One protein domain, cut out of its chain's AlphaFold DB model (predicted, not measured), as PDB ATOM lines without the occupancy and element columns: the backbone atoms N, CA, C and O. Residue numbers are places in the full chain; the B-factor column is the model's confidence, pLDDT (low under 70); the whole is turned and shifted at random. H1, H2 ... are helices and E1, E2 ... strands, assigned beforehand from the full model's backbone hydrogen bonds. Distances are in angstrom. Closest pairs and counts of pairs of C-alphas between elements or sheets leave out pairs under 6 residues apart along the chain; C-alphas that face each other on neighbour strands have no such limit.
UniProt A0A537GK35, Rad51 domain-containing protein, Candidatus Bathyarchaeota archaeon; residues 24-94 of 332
ATOM      1  N   SER A  24       6.172   2.894 -21.111       81.31
ATOM      2  CA  SER A  24       5.102   2.060 -21.685       81.31
ATOM      3  C   SER A  24       4.212   1.506 -20.575       81.31
ATOM      4  O   SER A  24       4.695   1.288 -19.467       81.31
ATOM      5  N   GLU A  25       2.947   1.218 -20.875       86.06
ATOM      6  CA  GLU A  25       2.059   0.542 -19.926       86.06
ATOM      7  C   GLU A  25       2.635  -0.818 -19.492       86.06
ATOM      8  O   GLU A  25       3.183  -1.575 -20.303       86.06
ATOM      9  N   GLY A  26       2.541  -1.106 -18.197       88.38
ATOM     10  CA  GLY A  26       2.945  -2.365 -17.590       88.38
ATOM     11  C   GLY A  26       2.130  -2.683 -16.337       88.38
ATOM     12  O   GLY A  26       1.262  -1.926 -15.907       88.38
ATOM     13  N   TYR A  27       2.434  -3.825 -15.734       90.06
ATOM     14  CA  TYR A  27       1.711  -4.426 -14.622       90.06
ATOM     15  C   TYR A  27       2.635  -4.540 -13.412       90.06
ATOM     16  O   TYR A  27       3.623  -5.282 -13.437       90.06
ATOM     17  N   LEU A  28       2.322  -3.783 -12.359       92.44
ATOM     18  CA  LEU A  28       3.036  -3.786 -11.090       92.44
ATOM     19  C   LEU A  28       2.368  -4.754 -10.117       92.44
ATOM     20  O   LEU A  28       1.292  -4.475  -9.587       92.44
ATOM     21  N   TYR A  29       3.062  -5.847  -9.833       93.69
ATOM     22  CA  TYR A  29       2.767  -6.771  -8.752       93.69
ATOM     23  C   TYR A  29       3.392  -6.248  -7.469       93.69
ATOM     24  O   TYR A  29       4.606  -6.033  -7.399       93.69
ATOM     25  N   HIS A  30       2.573  -6.048  -6.446       92.00
ATOM     26  CA  HIS A  30       3.027  -5.503  -5.178       92.00
ATOM     27  C   HIS A  30       2.292  -6.112  -3.987       92.00
ATOM     28  O   HIS A  30       1.196  -6.662  -4.103       92.00
ATOM     29  N   CYS A  31       2.908  -5.990  -2.817       88.69
ATOM     30  CA  CYS A  31       2.272  -6.287  -1.549       88.69
ATOM     31  C   CYS A  31       1.391  -5.101  -1.133       88.69
ATOM     32  O   CYS A  31       1.907  -4.013  -0.895       88.69
ATOM     33  N   ILE A  32       0.078  -5.291  -0.995       82.69
ATOM     34  CA  ILE A  32      -0.852  -4.222  -0.561       82.69
ATOM     35  C   ILE A  32      -0.668  -3.807   0.903       82.69
ATOM     36  O   ILE A  32      -1.156  -2.757   1.322       82.69
ATOM     37  N   LEU A  33       0.009  -4.652   1.685       79.75
ATOM     38  CA  LEU A  33       0.176  -4.477   3.121       79.75
ATOM     39  C   LEU A  33       1.394  -3.625   3.478       79.75
ATOM     40  O   LEU A  33       1.331  -2.838   4.409       79.75
ATOM     41  N   CYS A  34       2.514  -3.790   2.776       80.38
ATOM     42  CA  CYS A  34       3.746  -3.041   3.061       80.38
ATOM     43  C   CYS A  34       4.264  -2.254   1.856       80.38
ATOM     44  O   CYS A  34       5.404  -1.787   1.880       80.38
ATOM     45  N   ASP A  35       3.453  -2.170   0.798       85.50
ATOM     46  CA  ASP A  35       3.772  -1.528  -0.475       85.50
ATOM     47  C   ASP A  35       5.106  -1.992  -1.076       85.50
ATOM     48  O   ASP A  35       5.779  -1.226  -1.762       85.50
ATOM     49  N   GLU A  36       5.500  -3.244  -0.819       89.88
ATOM     50  CA  GLU A  36       6.671  -3.851  -1.452       89.88
ATOM     51  C   GLU A  36       6.377  -4.102  -2.931       89.88
ATOM     52  O   GLU A  36       5.448  -4.843  -3.257       89.88
ATOM     53  N   ALA A  37       7.159  -3.501  -3.819       91.88
ATOM     54  CA  ALA A  37       7.120  -3.777  -5.243       91.88
ATOM     55  C   ALA A  37       7.849  -5.103  -5.510       91.88
ATOM     56  O   ALA A  37       9.031  -5.262  -5.210       91.88
ATOM     57  N   LEU A  38       7.122  -6.077  -6.051       93.62
ATOM     58  CA  LEU A  38       7.623  -7.434  -6.258       93.62
ATOM     59  C   LEU A  38       8.126  -7.603  -7.689       93.62
ATOM     60  O   LEU A  38       9.267  -8.011  -7.906       93.62
ATOM     61  N   VAL A  39       7.277  -7.270  -8.664       93.88
ATOM     62  CA  VAL A  39       7.564  -7.411 -10.095       93.88
ATOM     63  C   VAL A  39       6.865  -6.299 -10.865       93.88
ATOM     64  O   VAL A  39       5.691  -6.039 -10.629       93.88
ATOM     65  N   LEU A  40       7.551  -5.684 -11.822       91.75
ATOM     66  CA  LEU A  40       6.960  -4.794 -12.818       91.75
ATOM     67  C   LEU A  40       7.219  -5.383 -14.205       91.75
ATOM     68  O   LEU A  40       8.366  -5.521 -14.627       91.75
ATOM     69  N   SER A  41       6.156  -5.761 -14.909       90.69
ATOM     70  CA  SER A  41       6.242  -6.486 -16.180       90.69
ATOM     71  C   SER A  41       5.471  -5.775 -17.283       90.69
ATOM     72  O   SER A  41       4.417  -5.204 -17.036       90.69
ATOM     73  N   LYS A  42       5.954  -5.851 -18.525       88.44
ATOM     74  CA  LYS A  42       5.213  -5.357 -19.696       88.44
ATOM     75  C   LYS A  42       3.938  -6.167 -19.958       88.44
ATOM     76  O   LYS A  42       2.975  -5.644 -20.500       88.44
ATOM     77  N   GLN A  43       3.954  -7.452 -19.613       87.94
ATOM     78  CA  GLN A  43       2.832  -8.372 -19.803       87.94
ATOM     79  C   GLN A  43       2.302  -8.847 -18.456       87.94
ATOM     80  O   GLN A  43       3.053  -8.941 -17.481       87.94
ATOM     81  N   GLN A  44       1.016  -9.175 -18.413       87.88
ATOM     82  CA  GLN A  44       0.412  -9.757 -17.228       87.88
ATOM     83  C   GLN A  44       1.012 -11.149 -16.980       87.88
ATOM     84  O   GLN A  44       1.014 -12.011 -17.854       87.88
ATOM     85  N   ILE A  45       1.548 -11.347 -15.782       89.19
ATOM     86  CA  ILE A  45       2.101 -12.606 -15.291       89.19
ATOM     87  C   ILE A  45       1.059 -13.298 -14.411       89.19
ATOM     88  O   ILE A  45       0.377 -12.669 -13.593       89.19
ATOM     89  N   ASN A  46       0.961 -14.618 -14.526       87.25
ATOM     90  CA  ASN A  46       0.138 -15.412 -13.630       87.25
ATOM     91  C   ASN A  46       0.560 -15.198 -12.160       87.25
ATOM     92  O   ASN A  46       1.718 -15.465 -11.821       87.25
ATOM     93  N   PRO A  47      -0.343 -14.793 -11.244       87.44
ATOM     94  CA  PRO A  47       0.003 -14.593  -9.835       87.44
ATOM     95  C   PRO A  47       0.655 -15.814  -9.166       87.44
ATOM     96  O   PRO A  47       1.396 -15.659  -8.198       87.44
ATOM     97  N   ARG A  48       0.425 -17.035  -9.675       85.69
ATOM     98  CA  ARG A  48       1.101 -18.259  -9.202       85.69
ATOM     99  C   ARG A  48       2.615 -18.226  -9.418       85.69
ATOM    100  O   ARG A  48       3.343 -18.641  -8.524       85.69
ATOM    101  N   LYS A  49       3.084 -17.674 -10.539       88.31
ATOM    102  CA  LYS A  49       4.516 -17.499 -10.825       88.31
ATOM    103  C   LYS A  49       5.160 -16.527  -9.850       88.31
ATOM    104  O   LYS A  49       6.196 -16.833  -9.278       88.31
ATOM    105  N   ILE A  50       4.492 -15.399  -9.598       89.75
ATOM    106  CA  ILE A  50       4.949 -14.408  -8.617       89.75
ATOM    107  C   ILE A  50       5.085 -15.062  -7.240       89.75
ATOM    108  O   ILE A  50       6.101 -14.912  -6.577       89.75
ATOM    109  N   LYS A  51       4.093 -15.851  -6.824       88.69
ATOM    110  CA  LYS A  51       4.162 -16.586  -5.558       88.69
ATOM    111  C   LYS A  51       5.342 -17.552  -5.512       88.69
ATOM    112  O   LYS A  51       6.076 -17.527  -4.533       88.69
ATOM    113  N   LEU A  52       5.558 -18.344  -6.559       87.19
ATOM    114  CA  LEU A  52       6.662 -19.302  -6.623       87.19
ATOM    115  C   LEU A  52       8.034 -18.628  -6.458       87.19
ATOM    116  O   LEU A  52       8.823 -19.070  -5.628       87.19
ATOM    117  N   VAL A  53       8.297 -17.533  -7.177       90.06
ATOM    118  CA  VAL A  53       9.618 -16.869  -7.158       90.06
ATOM    119  C   VAL A  53       9.934 -16.131  -5.846       90.06
ATOM    120  O   VAL A  53      11.080 -15.729  -5.634       90.06
ATOM    121  N   PHE A  54       8.939 -15.975  -4.966       89.50
ATOM    122  CA  PHE A  54       9.053 -15.396  -3.620       89.50
ATOM    123  C   PHE A  54       8.668 -16.396  -2.503       89.50
ATOM    124  O   PHE A  54       8.316 -15.990  -1.396       89.50
ATOM    125  N   ASP A  55       8.672 -17.705  -2.782       86.69
ATOM    126  CA  ASP A  55       8.310 -18.782  -1.835       86.69
ATOM    127  C   ASP A  55       6.956 -18.604  -1.131       86.69
ATOM    128  O   ASP A  55       6.764 -18.992   0.023       86.69
ATOM    129  N   GLY A  56       6.006 -17.970  -1.807       83.94
ATOM    130  CA  GLY A  56       4.665 -17.737  -1.296       83.94
ATOM    131  C   GLY A  56       4.563 -16.644  -0.231       83.94
ATOM    132  O   GLY A  56       3.454 -16.421   0.248       83.94
ATOM    133  N   THR A  57       5.634 -15.918   0.116       85.12
ATOM    134  CA  THR A  57       5.600 -14.853   1.140       85.12
ATOM    135  C   THR A  57       6.173 -13.531   0.636       85.12
ATOM    136  O   THR A  57       7.040 -13.475  -0.229       85.12
ATOM    137  N   CYS A  58       5.648 -12.418   1.146       85.19
ATOM    138  CA  CYS A  58       6.174 -11.101   0.834       85.19
ATOM    139  C   CYS A  58       7.558 -10.963   1.479       85.19
ATOM    140  O   CYS A  58       7.666 -11.052   2.703       85.19
ATOM    141  N   PRO A  59       8.611 -10.646   0.718       85.69
ATOM    142  CA  PRO A  59       9.972 -10.667   1.232       85.69
ATOM    143  C   PRO A  59      10.313  -9.432   2.096       85.69
ATOM    144  O   PRO A  59      11.430  -9.315   2.608       85.69
ATOM    145  N   SER A  60       9.380  -8.482   2.242       83.50
ATOM    146  CA  SER A  60       9.482  -7.351   3.176       83.50
ATOM    147  C   SER A  60       8.701  -7.602   4.463       83.50
ATOM    148  O   SER A  60       9.292  -7.563   5.539       83.50
ATOM    149  N   CYS A  61       7.395  -7.880   4.386       75.94
ATOM    150  CA  CYS A  61       6.575  -8.041   5.591       75.94
ATOM    151  C   CYS A  61       6.418  -9.491   6.069       75.94
ATOM    152  O   CYS A  61       5.967  -9.689   7.194       75.94
ATOM    153  N   GLY A  62       6.790 -10.494   5.274       75.00
ATOM    154  CA  GLY A  62       6.685 -11.920   5.608       75.00
ATOM    155  C   GLY A  62       5.280 -12.519   5.475       75.00
ATOM    156  O   GLY A  62       5.113 -13.706   5.714       75.00
ATOM    157  N   PHE A  63       4.269 -11.731   5.094       75.38
ATOM    158  CA  PHE A  63       2.903 -12.236   4.916       75.38
ATOM    159  C   PHE A  63       2.765 -13.081   3.652       75.38
ATOM    160  O   PHE A  63       3.348 -12.756   2.620       75.38
ATOM    161  N   GLU A  64       1.924 -14.111   3.713       79.81
ATOM    162  CA  GLU A  64       1.548 -14.939   2.566       79.81
ATOM    163  C   GLU A  64       1.067 -14.090   1.376       79.81
ATOM    164  O   GLU A  64       0.086 -13.346   1.467       79.81
ATOM    165  N   LEU A  65       1.715 -14.249   0.221       85.19
ATOM    166  CA  LEU A  65       1.345 -13.580  -1.027       85.19
ATOM    167  C   LEU A  65      -0.027 -14.020  -1.541       85.19
ATOM    168  O   LEU A  65      -0.677 -13.246  -2.231       85.19
ATOM    169  N   ASP A  66      -0.525 -15.195  -1.147       80.50
ATOM    170  CA  ASP A  66      -1.928 -15.579  -1.372       80.50
ATOM    171  C   ASP A  66      -2.930 -14.595  -0.748       80.50
ATOM    172  O   ASP A  66      -4.090 -14.550  -1.160       80.50
ATOM    173  N   ARG A  67      -2.502 -13.812   0.249       74.19
ATOM    174  CA  ARG A  67      -3.350 -12.829   0.927       74.19
ATOM    175  C   ARG A  67      -3.060 -11.397   0.519       74.19
ATOM    176  O   ARG A  67      -3.977 -10.595   0.507       74.19
ATOM    177  N   VAL A  68      -1.808 -11.056   0.224       81.44
ATOM    178  CA  VAL A  68      -1.398  -9.646   0.093       81.44
ATOM    179  C   VAL A  68      -0.893  -9.257  -1.295       81.44
ATOM    180  O   VAL A  68      -0.535  -8.095  -1.491       81.44
ATOM    181  N   LEU A  69      -0.829 -10.190  -2.249       88.69
ATOM    182  CA  LEU A  69      -0.415  -9.894  -3.620       88.69
ATOM    183  C   LEU A  69      -1.546  -9.197  -4.382       88.69
ATOM    184  O   LEU A  69      -2.627  -9.757  -4.548       88.69
ATOM    185  N   SER A  70      -1.262  -8.013  -4.910       88.38
ATOM    186  CA  SER A  70      -2.133  -7.321  -5.858       88.38
ATOM    187  C   SER A  70      -1.355  -6.907  -7.099       88.38
ATOM    188  O   SER A  70      -0.123  -6.871  -7.099       88.38
ATOM    189  N   CYS A  71      -2.093  -6.617  -8.164       90.38
ATOM    190  CA  CYS A  71      -1.570  -6.146  -9.432       90.38
ATOM    191  C   CYS A  71      -2.313  -4.874  -9.836       90.38
ATOM    192  O   CYS A  71      -3.543  -4.844  -9.837       90.38
ATOM    193  N   ARG A  72      -1.566  -3.841 -10.229       86.69
ATOM    194  CA  ARG A  72      -2.121  -2.606 -10.796       86.69
ATOM    195  C   ARG A  72      -1.360  -2.194 -12.044       86.69
ATOM    196  O   ARG A  72      -0.191  -2.542 -12.199       86.69
ATOM    197  N   VAL A  73      -2.006  -1.418 -12.905       86.88
ATOM    198  CA  VAL A  73      -1.334  -0.802 -14.051       86.88
ATOM    199  C   VAL A  73      -0.324   0.234 -13.547       86.88
ATOM    200  O   VAL A  73      -0.582   0.958 -12.582       86.88
ATOM    201  N   SER A  74       0.857   0.266 -14.156       88.19
ATOM    202  CA  SER A  74       1.940   1.196 -13.838       88.19
ATOM    203  C   SER A  74       2.802   1.461 -15.076       88.19
ATOM    204  O   SER A  74       2.614   0.837 -16.120       88.19
ATOM    205  N   LEU A  75       3.740   2.401 -14.976       86.56
ATOM    206  CA  LEU A  75       4.625   2.771 -16.077       86.56
ATOM    207  C   LEU A  75       5.917   1.966 -16.004       86.56
ATOM    208  O   LEU A  75       6.613   1.968 -14.992       86.56
ATOM    209  N   LEU A  76       6.243   1.285 -17.097       83.94
ATOM    210  CA  LEU A  76       7.492   0.557 -17.271       83.94
ATOM    211  C   LEU A  76       8.492   1.435 -18.046       83.94
ATOM    212  O   LEU A  76       8.126   1.979 -19.097       83.94
ATOM    213  N   PRO A  77       9.755   1.557 -17.591       83.62
ATOM    214  CA  PRO A  77      10.786   2.277 -18.334       83.62
ATOM    215  C   PRO A  77      10.935   1.761 -19.774       83.62
ATOM    216  O   PRO A  77      10.917   0.549 -20.018       83.62
ATOM    217  N   LYS A  78      11.113   2.677 -20.738       80.44
ATOM    218  CA  LYS A  78      11.306   2.331 -22.159       80.44
ATOM    219  C   LYS A  78      12.438   1.311 -22.332       80.44
ATOM    220  O   LYS A  78      13.476   1.390 -21.685       80.44
ATOM    221  N   GLY A  79      12.221   0.338 -23.216       80.00
ATOM    222  CA  GLY A  79      13.187  -0.727 -23.513       80.00
ATOM    223  C   GLY A  79      13.243  -1.863 -22.485       80.00
ATOM    224  O   GLY A  79      13.844  -2.899 -22.768       80.00
ATOM    225  N   ARG A  80      12.585  -1.737 -21.326       83.00
ATOM    226  CA  ARG A  80      12.484  -2.822 -20.342       83.00
ATOM    227  C   ARG A  80      11.258  -3.695 -20.623       83.00
ATOM    228  O   ARG A  80      10.252  -3.244 -21.162       83.00
ATOM    229  N   ARG A  81      11.360  -4.982 -20.277       85.81
ATOM    230  CA  ARG A  81      10.254  -5.960 -20.361       85.81
ATOM    231  C   ARG A  81       9.822  -6.478 -18.992       85.81
ATOM    232  O   ARG A  81       8.654  -6.805 -18.823       85.81
ATOM    233  N   LEU A  82      10.760  -6.559 -18.053       88.38
ATOM    234  CA  LEU A  82      10.569  -7.119 -16.723       88.38
ATOM    235  C   LEU A  82      11.587  -6.497 -15.764       88.38
ATOM    236  O   LEU A  82      12.777  -6.466 -16.084       88.38
ATOM    237  N   LEU A  83      11.119  -6.048 -14.606       89.44
ATOM    238  CA  LEU A  83      11.914  -5.641 -13.450       89.44
ATOM    239  C   LEU A  83      11.423  -6.440 -12.241       89.44
ATOM    240  O   LEU A  83      10.217  -6.607 -12.059       89.44
ATOM    241  N   THR A  84      12.336  -6.928 -11.411       91.06
ATOM    242  CA  THR A  84      12.000  -7.726 -10.226       91.06
ATOM    243  C   THR A  84      12.663  -7.147  -8.989       91.06
ATOM    244  O   THR A  84      13.724  -6.525  -9.072       91.06
ATOM    245  N   SER A  85      12.059  -7.384  -7.827       88.12
ATOM    246  CA  SER A  85      12.744  -7.210  -6.548       88.12
ATOM    247  C   SER A  85      14.036  -8.030  -6.536       88.12
ATOM    248  O   SER A  85      14.078  -9.144  -7.062       88.12
ATOM    249  N   LEU A  86      15.075  -7.512  -5.880       85.94
ATOM    250  CA  LEU A  86      16.341  -8.227  -5.661       85.94
ATOM    251  C   LEU A  86      16.171  -9.530  -4.868       85.94
ATOM    252  O   LEU A  86      17.050 -10.383  -4.883       85.94
ATOM    253  N   LYS A  87      15.045  -9.681  -4.167       87.00
ATOM    254  CA  LYS A  87      14.707 -10.877  -3.389       87.00
ATOM    255  C   LYS A  87      13.960 -11.935  -4.217       87.00
ATOM    256  O   LYS A  87      13.508 -12.928  -3.656       87.00
ATOM    257  N   CYS A  88      13.793 -11.710  -5.523       87.44
ATOM    258  CA  CYS A  88      13.239 -12.681  -6.463       87.44
ATOM    259  C   CYS A  88      14.261 -13.799  -6.700       87.44
ATOM    260  O   CYS A  88      15.385 -13.516  -7.110       87.44
ATOM    261  N   ARG A  89      13.882 -15.055  -6.442       84.75
ATOM    262  CA  ARG A  89      14.804 -16.198  -6.559       84.75
ATOM    263  C   ARG A  89      15.125 -16.571  -8.000       84.75
ATOM    264  O   ARG A  89      16.276 -16.854  -8.304       84.75
ATOM    265  N   ASP A  90      14.110 -16.575  -8.859       84.81
ATOM    266  CA  ASP A  90      14.236 -17.012 -10.250       84.81
ATOM    267  C   ASP A  90      13.403 -16.123 -11.192       84.81
ATOM    268  O   ASP A  90      12.225 -16.389 -11.449       84.81
ATOM    269  N   PRO A  91      13.984 -15.015 -11.688       85.12
ATOM    270  CA  PRO A  91      13.305 -14.105 -12.607       85.12
ATOM    271  C   PRO A  91      12.984 -14.705 -13.986       85.12
ATOM    272  O   PRO A  91      12.135 -14.146 -14.684       85.12
ATOM    273  N   GLU A  92      13.645 -15.788 -14.409       83.62
ATOM    274  CA  GLU A  92      13.447 -16.358 -15.750       83.62
ATOM    275  C   GLU A  92      12.101 -17.091 -15.856       83.62
ATOM    276  O   GLU A  92      11.402 -16.933 -16.860       83.62
ATOM    277  N   LEU A  93      11.639 -17.731 -14.773       83.88
ATOM    278  CA  LEU A  93      10.298 -18.343 -14.680       83.88
ATOM    279  C   LEU A  93       9.147 -17.358 -14.941       83.88
ATOM    280  O   LEU A  93       8.036 -17.752 -15.306       83.88
ATOM    281  N   LEU A  94       9.390 -16.060 -14.741       85.88
ATOM    282  CA  LEU A  94       8.411 -15.005 -15.012       85.88
ATOM    283  C   LEU A  94       8.295 -14.674 -16.506       85.88
ATOM    284  O   LEU A  94       7.304 -14.068 -16.913       85.88
TER     285      LEU A  94
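AT A GLANCE: This is residues 24 to 94 of the 332 residues of the protein "Rad51 domain-containing protein" of Candidatus Bathyarchaeota archaeon (UniProt A0A537GK35). A strongly twisted sheet of four antiparallel strands makes a wall, with the short helix H1 packed across one face and the chain's long loop and tiny helix H2 gathered towards one end. E3 bends sharply, so that its last part wraps round E1 towards E2, while residues 85 to 94, which hold no named element, fold back from E4 to the side of the sheet where H1 lies. The printed part has 71 residues, with four named strands and two named helices in the order E1, E2, H1, H2, E3, E4; the sheet's order is E3, E1, E2, E4. The class is mixed, helices and strands, and the whole is compact, with a radius of gyration of the C-alphas of 11.1 A and spans of 32 by 22 by 19 A.

IN THESE COORDINATES: E1 is residues 24 to 31, 22.0 A long, beginning at C-alpha 24 at (5.102, 2.060, -21.685). E2 is residues 37 to 41, 11.3 A long. H1 is residues 47 to 53, 10.2 A from C-alpha 47 at (0.003, -14.593, -9.835) to its last C-alpha. H2 is residues 65 to 68, 4.9 A long. E3 is residues 69 to 77, 22.1 A long, and bends by 70 degrees at residue 73. E4 is residues 82 to 84, 6.7 A long, ending at C-alpha 84 at (12.000, -7.726, -10.226).

HOW THE PARTS SIT: E1 and E2 form a hairpin, antiparallel at 153 degrees, with N 27 and O 41 2.7 A apart. E3, an edge strand, is antiparallel to E1 at 146 degrees, with N 26 and O 74 at 2.8 A. E4, the other edge strand, is antiparallel to E2 at 169 degrees, with N 40 and O 83 at 2.8 A. The sheet is only just strongly twisted, its C-alphas lying up to 4.3 A off the best plane. E3 and E4 are only just apart, closest 8.3 A. The closest C-alphas of E2 and E3, those of Leu 40 and Leu 76, are 7.0 A apart. H1 is on the sheet at a height of 9.2 A; it only just lies over E2, with 3 of its C-alphas falling there, and runs across the strands at 63 degrees to E2 on the local plane. Its closest C-alpha pair with E2 is Ile 50 and Val 39, 7.6 A. H2 only grazes the sheet, with residues 65 to 68. H1 and H2 are close but not clearly touching, their closest C-alphas, those of Lys 51 and Leu 65, 6.1 A apart. E2, H1, H2 and E3 form a split strand-helix-strand unit, two strands running the same way with E1 between them, and its crossover is right-handed. In H1 every O i to N i+4 pair is within hydrogen-bond range; H2 is too short for such a pair.

THE WHOLE: The two C-alphas farthest apart, those of Phe 63 and Gly 79, are 32.3 A apart. The printed part has no cut. The link from H1 to H2, 11 residues, is long; the other links between named elements are tight. The mean pLDDT of the printed part is 86.1, and no printed residue is under 70.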